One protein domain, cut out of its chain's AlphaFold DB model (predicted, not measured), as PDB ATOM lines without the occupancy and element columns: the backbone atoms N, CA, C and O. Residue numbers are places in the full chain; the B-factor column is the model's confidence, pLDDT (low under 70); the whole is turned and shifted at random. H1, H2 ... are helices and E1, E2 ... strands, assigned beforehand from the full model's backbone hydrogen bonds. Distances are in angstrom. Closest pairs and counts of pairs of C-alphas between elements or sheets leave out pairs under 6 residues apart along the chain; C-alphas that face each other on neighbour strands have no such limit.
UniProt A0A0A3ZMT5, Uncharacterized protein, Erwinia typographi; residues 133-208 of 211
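AT A GLANCE: This is residues 133 to 208 of the 211 residues of an uncharacterized protein of Erwinia typographi (UniProt A0A0A3ZMT5). There is little regular structure: a two-strand hairpin, E1 and E2, with a long looping link, residues 155 to 194, that folds back on itself, and a short helix, H1, at the end of E2. The printed part has 76 residues, with named elements in the order E1, E2, H1 holding only 19; the class is mixed and the sheet antiparallel. It is only just compact, close to loose, with a radius of gyration of the C-alphas of 13.5 A and spans of 37 by 25 by 19 A.

IN THESE COORDINATES: E1, residues 149 to 154, begins at C-alpha 149 (-35.890, 37.546, 40.904) and is 16.6 A long. E2, residues 195 to 200, is also 16.6 A long. H1, residues 201 to 207, ends at C-alpha 207 (-33.609, 34.586, 52.552), 9.9 A from its first.

HOW THE PARTS SIT: The hairpin strands E1 and E2 are antiparallel at 158 degrees, with N 152 and O 197 within hydrogen-bond range at 2.8 A. The closest C-alphas of E1 and H1, Gly 149 and Ala 201, are 3.9 A apart. In H1, 2 of 3 O i to N i+4 pairs are within range. Residues 165 to 166 pair antiparallel with 184 to 185.

THE WHOLE: The farthest C-alphas, Ala 174 and Gly 188, are 38.3 A apart. The printed part has no cut. The link E1 to E2 is long; E2 to H1 is tight. pLDDT is under 70 at 23 residues, among them 171 to 181.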
ATOM      1  N   VAL A 133     -25.712  43.550  42.637       87.56
ATOM      2  CA  VAL A 133     -27.096  43.160  42.345       87.56
ATOM      3  C   VAL A 133     -27.798  44.378  41.769       87.56
ATOM      4  O   VAL A 133     -27.846  45.412  42.436       87.56
ATOM      5  N   ASP A 134     -28.288  44.281  40.539       89.12
ATOM      6  CA  ASP A 134     -28.782  45.438  39.784       89.12
ATOM      7  C   ASP A 134     -30.034  46.059  40.430       89.12
ATOM      8  O   ASP A 134     -30.226  47.274  40.394       89.12
ATOM      9  N   GLU A 135     -30.863  45.232  41.064       88.12
ATOM     10  CA  GLU A 135     -32.115  45.621  41.713       88.12
ATOM     11  C   GLU A 135     -31.961  45.911  43.219       88.12
ATOM     12  O   GLU A 135     -32.953  46.159  43.910       88.12
ATOM     13  N   ALA A 136     -30.734  45.884  43.753       83.88
ATOM     14  CA  ALA A 136     -30.479  46.287  45.132       83.88
ATOM     15  C   ALA A 136     -30.456  47.816  45.274       83.88
ATOM     16  O   ALA A 136     -29.751  48.518  44.549       83.88
ATOM     17  N   ASP A 137     -31.158  48.331  46.284       79.56
ATOM     18  CA  ASP A 137     -30.984  49.708  46.746       79.56
ATOM     19  C   ASP A 137     -29.942  49.715  47.871       79.56
ATOM     20  O   ASP A 137     -30.190  49.279  49.004       79.56
ATOM     21  N   GLY A 138     -28.718  50.120  47.525       77.94
ATOM     22  CA  GLY A 138     -27.562  50.063  48.415       77.94
ATOM     23  C   GLY A 138     -27.202  48.626  48.799       77.94
ATOM     24  O   GLY A 138     -26.607  47.897  48.014       77.94
ATOM     25  N   THR A 139     -27.528  48.230  50.031       70.50
ATOM     26  CA  THR A 139     -27.255  46.883  50.570       70.50
ATOM     27  C   THR A 139     -28.531  46.081  50.825       70.50
ATOM     28  O   THR A 139     -28.497  45.100  51.567       70.50
ATOM     29  N   THR A 140     -29.675  46.526  50.298       73.19
ATOM     30  CA  THR A 140     -30.984  45.921  50.576       73.19
ATOM     31  C   THR A 140     -31.723  45.564  49.295       73.19
ATOM     32  O   THR A 140     -31.661  46.296  48.312       73.19
ATOM     33  N   ILE A 141     -32.433  44.436  49.325       77.31
ATOM     34  CA  ILE A 141     -33.271  43.953  48.226       77.31
ATOM     35  C   ILE A 141     -34.680  43.752  48.768       77.31
ATOM     36  O   ILE A 141     -34.889  43.011  49.731       77.31
ATOM     37  N   SER A 142     -35.651  44.395  48.130       78.31
ATOM     38  CA  SER A 142     -37.067  44.185  48.417       78.31
ATOM     39  C   SER A 142     -37.592  43.042  47.563       78.31
ATOM     40  O   SER A 142     -37.800  43.196  46.363       78.31
ATOM     41  N   VAL A 143     -37.849  41.886  48.176       72.31
ATOM     42  CA  VAL A 143     -38.356  40.708  47.448       72.31
ATOM     43  C   VAL A 143     -39.715  40.978  46.791       72.31
ATOM     44  O   VAL A 143     -39.974  40.511  45.689       72.31
ATOM     45  N   GLY A 144     -40.573  41.783  47.432       76.06
ATOM     46  CA  GLY A 144     -41.881  42.158  46.880       76.06
ATOM     47  C   GLY A 144     -41.811  43.022  45.616       76.06
ATOM     48  O   GLY A 144     -42.736  42.974  44.807       76.06
ATOM     49  N   ASP A 145     -40.715  43.760  45.431       80.62
ATOM     50  CA  ASP A 145     -40.490  44.605  44.253       80.62
ATOM     51  C   ASP A 145     -39.828  43.825  43.103       80.62
ATOM     52  O   ASP A 145     -39.797  44.299  41.971       80.62
ATOM     53  N   ASN A 146     -39.352  42.606  43.383       83.19
ATOM     54  CA  ASN A 146     -38.598  41.749  42.471       83.19
ATOM     55  C   ASN A 146     -39.265  40.365  42.328       83.19
ATOM     56  O   ASN A 146     -38.682  39.349  42.715       83.19
ATOM     57  N   PRO A 147     -40.505  40.296  41.797       81.19
ATOM     58  CA  PRO A 147     -41.289  39.059  41.747       81.19
ATOM     59  C   PRO A 147     -40.701  37.988  40.821       81.19
ATOM     60  O   PRO A 147     -40.989  36.808  41.013       81.19
ATOM     61  N   ASP A 148     -39.882  38.391  39.846       83.81
ATOM     62  CA  ASP A 148     -39.206  37.481  38.919       83.81
ATOM     63  C   ASP A 148     -37.807  37.078  39.413       83.81
ATOM     64  O   ASP A 148     -37.251  36.108  38.920       83.81
ATOM     65  N   GLY A 149     -37.252  37.758  40.422       84.19
ATOM     66  CA  GLY A 149     -35.890  37.546  40.904       84.19
ATOM     67  C   GLY A 149     -35.003  38.772  40.719       84.19
ATOM     68  O   GLY A 149     -35.499  39.864  40.453       84.19
ATOM     69  N   VAL A 150     -33.694  38.589  40.872       87.12
ATOM     70  CA  VAL A 150     -32.687  39.653  40.723       87.12
ATOM     71  C   VAL A 150     -31.555  39.232  39.796       87.12
ATOM     72  O   VAL A 150     -31.335  38.046  39.536       87.12
ATOM     73  N   THR A 151     -30.815  40.215  39.310       89.25
ATOM     74  CA  THR A 151     -29.682  40.058  38.410       89.25
ATOM     75  C   THR A 151     -28.394  40.375  39.155       89.25
ATOM     76  O   THR A 151     -28.195  41.483  39.651       89.25
ATOM     77  N   VAL A 152     -27.495  39.395  39.232       87.56
ATOM     78  CA  VAL A 152     -26.133  39.569  39.736       87.56
ATOM     79  C   VAL A 152     -25.200  39.844  38.565       87.56
ATOM     80  O   VAL A 152     -25.036  39.004  37.682       87.56
ATOM     81  N   THR A 153     -24.532  40.988  38.593       89.12
ATOM     82  CA  THR A 153     -23.589  41.414  37.565       89.12
ATOM     83  C   THR A 153     -22.158  41.313  38.079       89.12
ATOM     84  O   THR A 153     -21.766  41.996  39.025       89.12
ATOM     85  N   VAL A 154     -21.337  40.493  37.423       87.44
ATOM     86  CA  VAL A 154     -19.876  40.533  37.548       87.44
ATOM     87  C   VAL A 154     -19.367  41.602  36.576       87.44
ATOM     88  O   VAL A 154     -19.572  41.468  35.365       87.44
ATOM     89  N   PRO A 155     -18.737  42.689  37.053       85.56
ATOM     90  CA  PRO A 155     -18.426  43.825  36.198       85.56
ATOM     91  C   PRO A 155     -17.298  43.501  35.211       85.56
ATOM     92  O   PRO A 155     -16.393  42.724  35.502       85.56
ATOM     93  N   ALA A 156     -17.303  44.175  34.056       84.56
ATOM     94  CA  ALA A 156     -16.290  44.015  33.005       84.56
ATOM     95  C   ALA A 156     -14.846  44.256  33.490       84.56
ATOM     96  O   ALA A 156     -13.899  43.733  32.905       84.56
ATOM     97  N   SER A 157     -14.671  45.013  34.579       79.56
ATOM     98  CA  SER A 157     -13.378  45.212  35.243       79.56
ATOM     99  C   SER A 157     -12.779  43.923  35.811       79.56
ATOM    100  O   SER A 157     -11.595  43.910  36.130       79.56
ATOM    101  N   ALA A 158     -13.551  42.832  35.885       79.94
ATOM    102  CA  ALA A 158     -13.042  41.498  36.190       79.94
ATOM    103  C   ALA A 158     -12.083  40.981  35.113       79.94
ATOM    104  O   ALA A 158     -11.347  40.040  35.371       79.94
ATOM    105  N   SER A 159     -12.051  41.626  33.938       79.19
ATOM    106  CA  SER A 159     -11.119  41.330  32.845       79.19
ATOM    107  C   SER A 159     -11.150  39.864  32.401       79.19
ATOM    108  O   SER A 159     -10.140  39.335  31.951       79.19
ATOM    109  N   LEU A 160     -12.327  39.238  32.500       81.56
ATOM    110  CA  LEU A 160     -12.535  37.835  32.156       81.56
ATOM    111  C   LEU A 160     -12.236  37.590  30.674       81.56
ATOM    112  O   LEU A 160     -12.660  38.365  29.800       81.56
ATOM    113  N   VAL A 161     -11.546  36.492  30.389       79.00
ATOM    114  CA  VAL A 161     -11.162  36.057  29.047       79.00
ATOM    115  C   VAL A 161     -11.893  34.786  28.631       79.00
ATOM    116  O   VAL A 161     -12.483  34.065  29.430       79.00
ATOM    117  N   ALA A 162     -11.896  34.524  27.325       78.19
ATOM    118  CA  ALA A 162     -12.550  33.347  26.780       78.19
ATOM    119  C   ALA A 162     -11.947  32.061  27.367       78.19
ATOM    120  O   ALA A 162     -10.744  31.834  27.245       78.19
ATOM    121  N   GLY A 163     -12.799  31.205  27.933       75.38
ATOM    122  CA  GLY A 163     -12.386  29.987  28.633       75.38
ATOM    123  C   GLY A 163     -12.449  30.084  30.158       75.38
ATOM    124  O   GLY A 163     -12.460  29.037  30.804       75.38
ATOM    125  N   ASP A 164     -12.580  31.287  30.721       78.69
ATOM    126  CA  ASP A 164     -12.799  31.453  32.157       78.69
ATOM    127  C   ASP A 164     -14.157  30.872  32.566       78.69
ATOM    128  O   ASP A 164     -15.167  31.017  31.863       78.69
ATOM    129  N   VAL A 165     -14.174  30.218  33.729       79.62
ATOM    130  CA  VAL A 165     -15.381  29.675  34.358       79.62
ATOM    131  C   VAL A 165     -15.690  30.507  35.591       79.62
ATOM    132  O   VAL A 165     -14.924  30.507  36.553       79.62
ATOM    133  N   VAL A 166     -16.827  31.196  35.573       80.25
ATOM    134  CA  VAL A 166     -17.258  32.049  36.684       80.25
ATOM    135  C   VAL A 166     -18.366  31.355  37.457       80.25
ATOM    136  O   VAL A 166     -19.351  30.903  36.876       80.25
ATOM    137  N   THR A 167     -18.204  31.283  38.777       79.31
ATOM    138  CA  THR A 167     -19.209  30.752  39.704       79.31
ATOM    139  C   THR A 167     -19.595  31.841  40.696       79.31
ATOM    140  O   THR A 167     -18.726  32.423  41.342       79.31
ATOM    141  N   VAL A 168     -20.895  32.113  40.820       78.00
ATOM    142  CA  VAL A 168     -21.435  33.074  41.789       78.00
ATOM    143  C   VAL A 168     -22.055  32.318  42.958       78.00
ATOM    144  O   VAL A 168     -22.887  31.427  42.770       78.00
ATOM    145  N   TYR A 169     -21.661  32.708  44.169       78.19
ATOM    146  CA  TYR A 169     -22.234  32.210  45.413       78.19
ATOM    147  C   TYR A 169     -23.197  33.243  45.980       78.19
ATOM    148  O   TYR A 169     -22.803  34.378  46.250       78.19
ATOM    149  N   TRP A 170     -24.445  32.840  46.195       76.19
ATOM    150  CA  TRP A 170     -25.441  33.664  46.864       76.19
ATOM    151  C   TRP A 170     -25.653  33.149  48.286       76.19
ATOM    152  O   TRP A 170     -26.026  31.995  48.478       76.19
ATOM    153  N   THR A 171     -25.394  33.988  49.290       69.44
ATOM    154  CA  THR A 171     -25.579  33.627  50.704       69.44
ATOM    155  C   THR A 171     -26.516  34.626  51.365       69.44
ATOM    156  O   THR A 171     -26.135  35.777  51.567       69.44
ATOM    157  N   GLY A 172     -27.726  34.185  51.702       64.06
ATOM    158  CA  GLY A 172     -28.664  34.958  52.507       64.06
ATOM    159  C   GLY A 172     -28.675  34.558  53.980       64.06
ATOM    160  O   GLY A 172     -27.860  33.764  54.450       64.06
ATOM    161  N   ASN A 173     -29.595  35.167  54.730       59.56
ATOM    162  CA  ASN A 173     -29.584  35.192  56.191       59.56
ATOM    163  C   ASN A 173     -30.785  34.437  56.808       59.56
ATOM    164  O   ASN A 173     -31.350  34.939  57.770       59.56
ATOM    165  N   ALA A 174     -31.201  33.274  56.275       48.56
ATOM    166  CA  ALA A 174     -31.942  32.218  57.002       48.56
ATOM    167  C   ALA A 174     -32.256  30.983  56.119       48.56
ATOM    168  O   ALA A 174     -33.164  31.019  55.301       48.56
ATOM    169  N   GLY A 175     -31.588  29.849  56.371       51.22
ATOM    170  CA  GLY A 175     -31.909  28.534  55.787       51.22
ATOM    171  C   GLY A 175     -30.681  27.820  55.216       51.22
ATOM    172  O   GLY A 175     -29.823  28.456  54.616       51.22
ATOM    173  N   ASP A 176     -30.574  26.503  55.424       44.19
ATOM    174  CA  ASP A 176     -29.438  25.696  54.957       44.19
ATOM    175  C   ASP A 176     -29.464  25.542  53.427       44.19
ATOM    176  O   ASP A 176     -29.951  24.554  52.874       44.19
ATOM    177  N   GLY A 177     -28.929  26.541  52.738       51.16
ATOM    178  CA  GLY A 177     -28.619  26.486  51.321       51.16
ATOM    179  C   GLY A 177     -28.016  27.802  50.864       51.16
ATOM    180  O   GLY A 177     -28.727  28.784  50.740       51.16
ATOM    181  N   THR A 178     -26.713  27.817  50.588       57.09
ATOM    182  CA  THR A 178     -26.084  28.819  49.717       57.09
ATOM    183  C   THR A 178     -26.379  28.390  48.278       57.09
ATOM    184  O   THR A 178     -25.718  27.457  47.799       57.09
ATOM    185  N   PRO A 179     -27.376  28.958  47.570       60.88
ATOM    186  CA  PRO A 179     -27.546  28.630  46.169       60.88
ATOM    187  C   PRO A 179     -26.287  29.030  45.406       60.88
ATOM    188  O   PRO A 179     -25.789  30.155  45.481       60.88
ATOM    189  N   THR A 180     -25.752  28.054  44.687       62.44
ATOM    190  CA  THR A 180     -24.699  28.278  43.707       62.44
ATOM    191  C   THR A 180     -25.390  28.486  42.376       62.44
ATOM    192  O   THR A 180     -26.168  27.627  41.952       62.44
ATOM    193  N   VAL A 181     -25.134  29.616  41.722       67.56
ATOM    194  CA  VAL A 181     -25.604  29.782  40.347       67.56
ATOM    195  C   VAL A 181     -24.766  28.892  39.443       67.56
ATOM    196  O   VAL A 181     -23.563  28.735  39.667       67.56
ATOM    197  N   SER A 182     -25.406  28.291  38.439       70.31
ATOM    198  CA  SER A 182     -24.718  27.456  37.455       70.31
ATOM    199  C   SER A 182     -23.482  28.182  36.914       70.31
ATOM    200  O   SER A 182     -23.604  29.343  36.521       70.31
ATOM    201  N   PRO A 183     -22.312  27.518  36.876       69.94
ATOM    202  CA  PRO A 183     -21.114  28.112  36.311       69.94
ATOM    203  C   PRO A 183     -21.366  28.553  34.871       69.94
ATOM    204  O   PRO A 183     -21.887  27.776  34.067       69.94
ATOM    205  N   GLU A 184     -20.975  29.781  34.539       74.88
ATOM    206  CA  GLU A 184     -21.065  30.298  33.176       74.88
ATOM    207  C   GLU A 184     -19.663  30.440  32.580       74.88
ATOM    208  O   GLU A 184     -18.731  30.927  33.227       74.88
ATOM    209  N   THR A 185     -19.497  29.950  31.348       75.69
ATOM    210  CA  THR A 185     -18.230  30.024  30.613       75.69
ATOM    211  C   THR A 185     -18.224  31.246  29.713       75.69
ATOM    212  O   THR A 185     -19.112  31.421  28.873       75.69
ATOM    213  N   VAL A 186     -17.175  32.059  29.815       74.12
ATOM    214  CA  VAL A 186     -17.009  33.215  28.934       74.12
ATOM    215  C   VAL A 186     -16.664  32.726  27.526       74.12
ATOM    216  O   VAL A 186     -15.614  32.131  27.280       74.12
ATOM    217  N   SER A 187     -17.572  32.957  26.575       69.25
ATOM    218  CA  SER A 187     -17.319  32.701  25.151       69.25
ATOM    219  C   SER A 187     -16.496  33.834  24.526       69.25
ATOM    220  O   SER A 187     -16.467  34.944  25.051       69.25
ATOM    221  N   GLY A 188     -15.872  33.608  23.363       56.25
ATOM    222  CA  GLY A 188     -15.029  34.610  22.681       56.25
ATOM    223  C   GLY A 188     -15.691  35.967  22.390       56.25
ATOM    224  O   GLY A 188     -14.995  36.948  22.147       56.25
ATOM    225  N   ASN A 189     -17.023  36.053  22.461       60.44
ATOM    226  CA  ASN A 189     -17.786  37.295  22.301       60.44
ATOM    227  C   ASN A 189     -18.076  38.023  23.634       60.44
ATOM    228  O   ASN A 189     -18.616  39.137  23.612       60.44
ATOM    229  N   GLY A 190     -17.774  37.380  24.765       59.88
ATOM    230  CA  GLY A 190     -17.975  37.843  26.141       59.88
ATOM    231  C   GLY A 190     -16.703  38.336  26.837       59.88
ATOM    232  O   GLY A 190     -16.804  38.920  27.910       59.88
ATOM    233  N   THR A 191     -15.525  38.159  26.227       64.19
ATOM    234  CA  THR A 191     -14.246  38.659  26.758       64.19
ATOM    235  C   THR A 191     -14.318  40.155  27.071       64.19
ATOM    236  O   THR A 191     -14.682  40.958  26.205       64.19
ATOM    237  N   GLY A 192     -13.965  40.533  28.302       67.31
ATOM    238  CA  GLY A 192     -13.959  41.926  28.761       67.31
ATOM    239  C   GLY A 192     -15.340  42.585  28.859       67.31
ATOM    240  O   GLY A 192     -15.423  43.814  28.882       67.31
ATOM    241  N   LYS A 193     -16.429  41.807  28.885       78.69
ATOM    242  CA  LYS A 193     -17.788  42.305  29.147       78.69
ATOM    243  C   LYS A 193     -18.243  41.922  30.550       78.69
ATOM    244  O   LYS A 193     -17.693  41.016  31.166       78.69
ATOM    245  N   ALA A 194     -19.253  42.636  31.040       83.06
ATOM    246  CA  ALA A 194     -19.940  42.234  32.256       83.06
ATOM    247  C   ALA A 194     -20.685  40.910  32.018       83.06
ATOM    248  O   ALA A 194     -21.228  40.696  30.929       83.06
ATOM    249  N   LEU A 195     -20.692  40.048  33.030       86.00
ATOM    250  CA  LEU A 195     -21.370  38.754  33.024       86.00
ATOM    251  C   LEU A 195     -22.544  38.811  34.000       86.00
ATOM    252  O   LEU A 195     -22.370  39.270  35.128       86.00
ATOM    253  N   THR A 196     -23.726  38.381  33.571       87.50
ATOM    254  CA  THR A 196     -24.974  38.539  34.333       87.50
ATOM    255  C   THR A 196     -25.576  37.187  34.678       87.50
ATOM    256  O   THR A 196     -25.833  36.385  33.785       87.50
ATOM    257  N   PHE A 197     -25.881  36.981  35.951       86.31
ATOM    258  CA  PHE A 197     -26.487  35.774  36.493       86.31
ATOM    259  C   PHE A 197     -27.864  36.103  37.058       86.31
ATOM    260  O   PHE A 197     -28.005  37.060  37.813       86.31
ATOM    261  N   HIS A 198     -28.879  35.307  36.734       86.62
ATOM    262  CA  HIS A 198     -30.215  35.490  37.294       86.62
ATOM    263  C   HIS A 198     -30.408  34.637  38.552       86.62
ATOM    264  O   HIS A 198     -30.096  33.444  38.550       86.62
ATOM    265  N   ILE A 199     -30.927  35.253  39.613       83.50
ATOM    266  CA  ILE A 199     -31.307  34.609  40.872       83.50
ATOM    267  C   ILE A 199     -32.829  34.646  40.981       83.50
ATOM    268  O   ILE A 199     -33.408  35.720  41.132       83.50
ATOM    269  N   ASP A 200     -33.470  33.479  40.948       82.00
ATOM    270  CA  ASP A 200     -34.930  33.375  41.005       82.00
ATOM    271  C   ASP A 200     -35.509  33.920  42.326       82.00
ATOM    272  O   ASP A 200     -34.958  33.713  43.412       82.00
ATOM    273  N   ALA A 201     -36.710  34.509  42.275       75.06
ATOM    274  CA  ALA A 201     -37.418  35.006  43.465       75.06
ATOM    275  C   ALA A 201     -37.676  33.932  44.547       75.06
ATOM    276  O   ALA A 201     -37.806  34.245  45.734       75.06
ATOM    277  N   GLY A 202     -37.715  32.650  44.165       71.31
ATOM    278  CA  GLY A 202     -37.818  31.527  45.104       71.31
ATOM    279  C   GLY A 202     -36.629  31.421  46.068       71.31
ATOM    280  O   GLY A 202     -36.800  30.973  47.197       71.31
ATOM    281  N   VAL A 203     -35.445  31.878  45.651       70.62
ATOM    282  CA  VAL A 203     -34.254  31.982  46.509       70.62
ATOM    283  C   VAL A 203     -34.378  33.180  47.446       70.62
ATOM    284  O   VAL A 203     -34.190  33.057  48.652       70.62
ATOM    285  N   LEU A 204     -34.788  34.331  46.911       69.12
ATOM    286  CA  LEU A 204     -34.925  35.573  47.676       69.12
ATOM    287  C   LEU A 204     -35.960  35.463  48.802       69.12
ATOM    288  O   LEU A 204     -35.758  35.986  49.895       69.12
ATOM    289  N   THR A 205     -37.075  34.773  48.546       62.00
ATOM    290  CA  THR A 205     -38.137  34.541  49.541       62.00
ATOM    291  C   THR A 205     -37.713  33.607  50.675       62.00
ATOM    292  O   THR A 205     -38.259  33.733  51.769       62.00
ATOM    293  N   ALA A 206     -36.750  32.707  50.450       59.19
ATOM    294  CA  ALA A 206     -36.161  31.890  51.512       59.19
ATOM    295  C   ALA A 206     -35.246  32.724  52.425       59.19
ATOM    296  O   ALA A 206     -35.239  32.523  53.637       59.19
ATOM    297  N   ASP A 207     -34.553  33.710  51.850       58.19
ATOM    298  CA  ASP A 207     -33.609  34.586  52.552       58.19
ATOM    299  C   ASP A 207     -34.263  35.795  53.242       58.19
ATOM    300  O   ASP A 207     -33.659  36.425  54.119       58.19
ATOM    301  N   ALA A 208     -35.500  36.131  52.865       56.72
ATOM    302  CA  ALA A 208     -36.326  37.126  53.533       56.72
ATOM    303  C   ALA A 208     -36.787  36.570  54.887       56.72
ATOM    304  O   ALA A 208     -37.882  36.022  55.004       56.72
TER     305      ALA A 208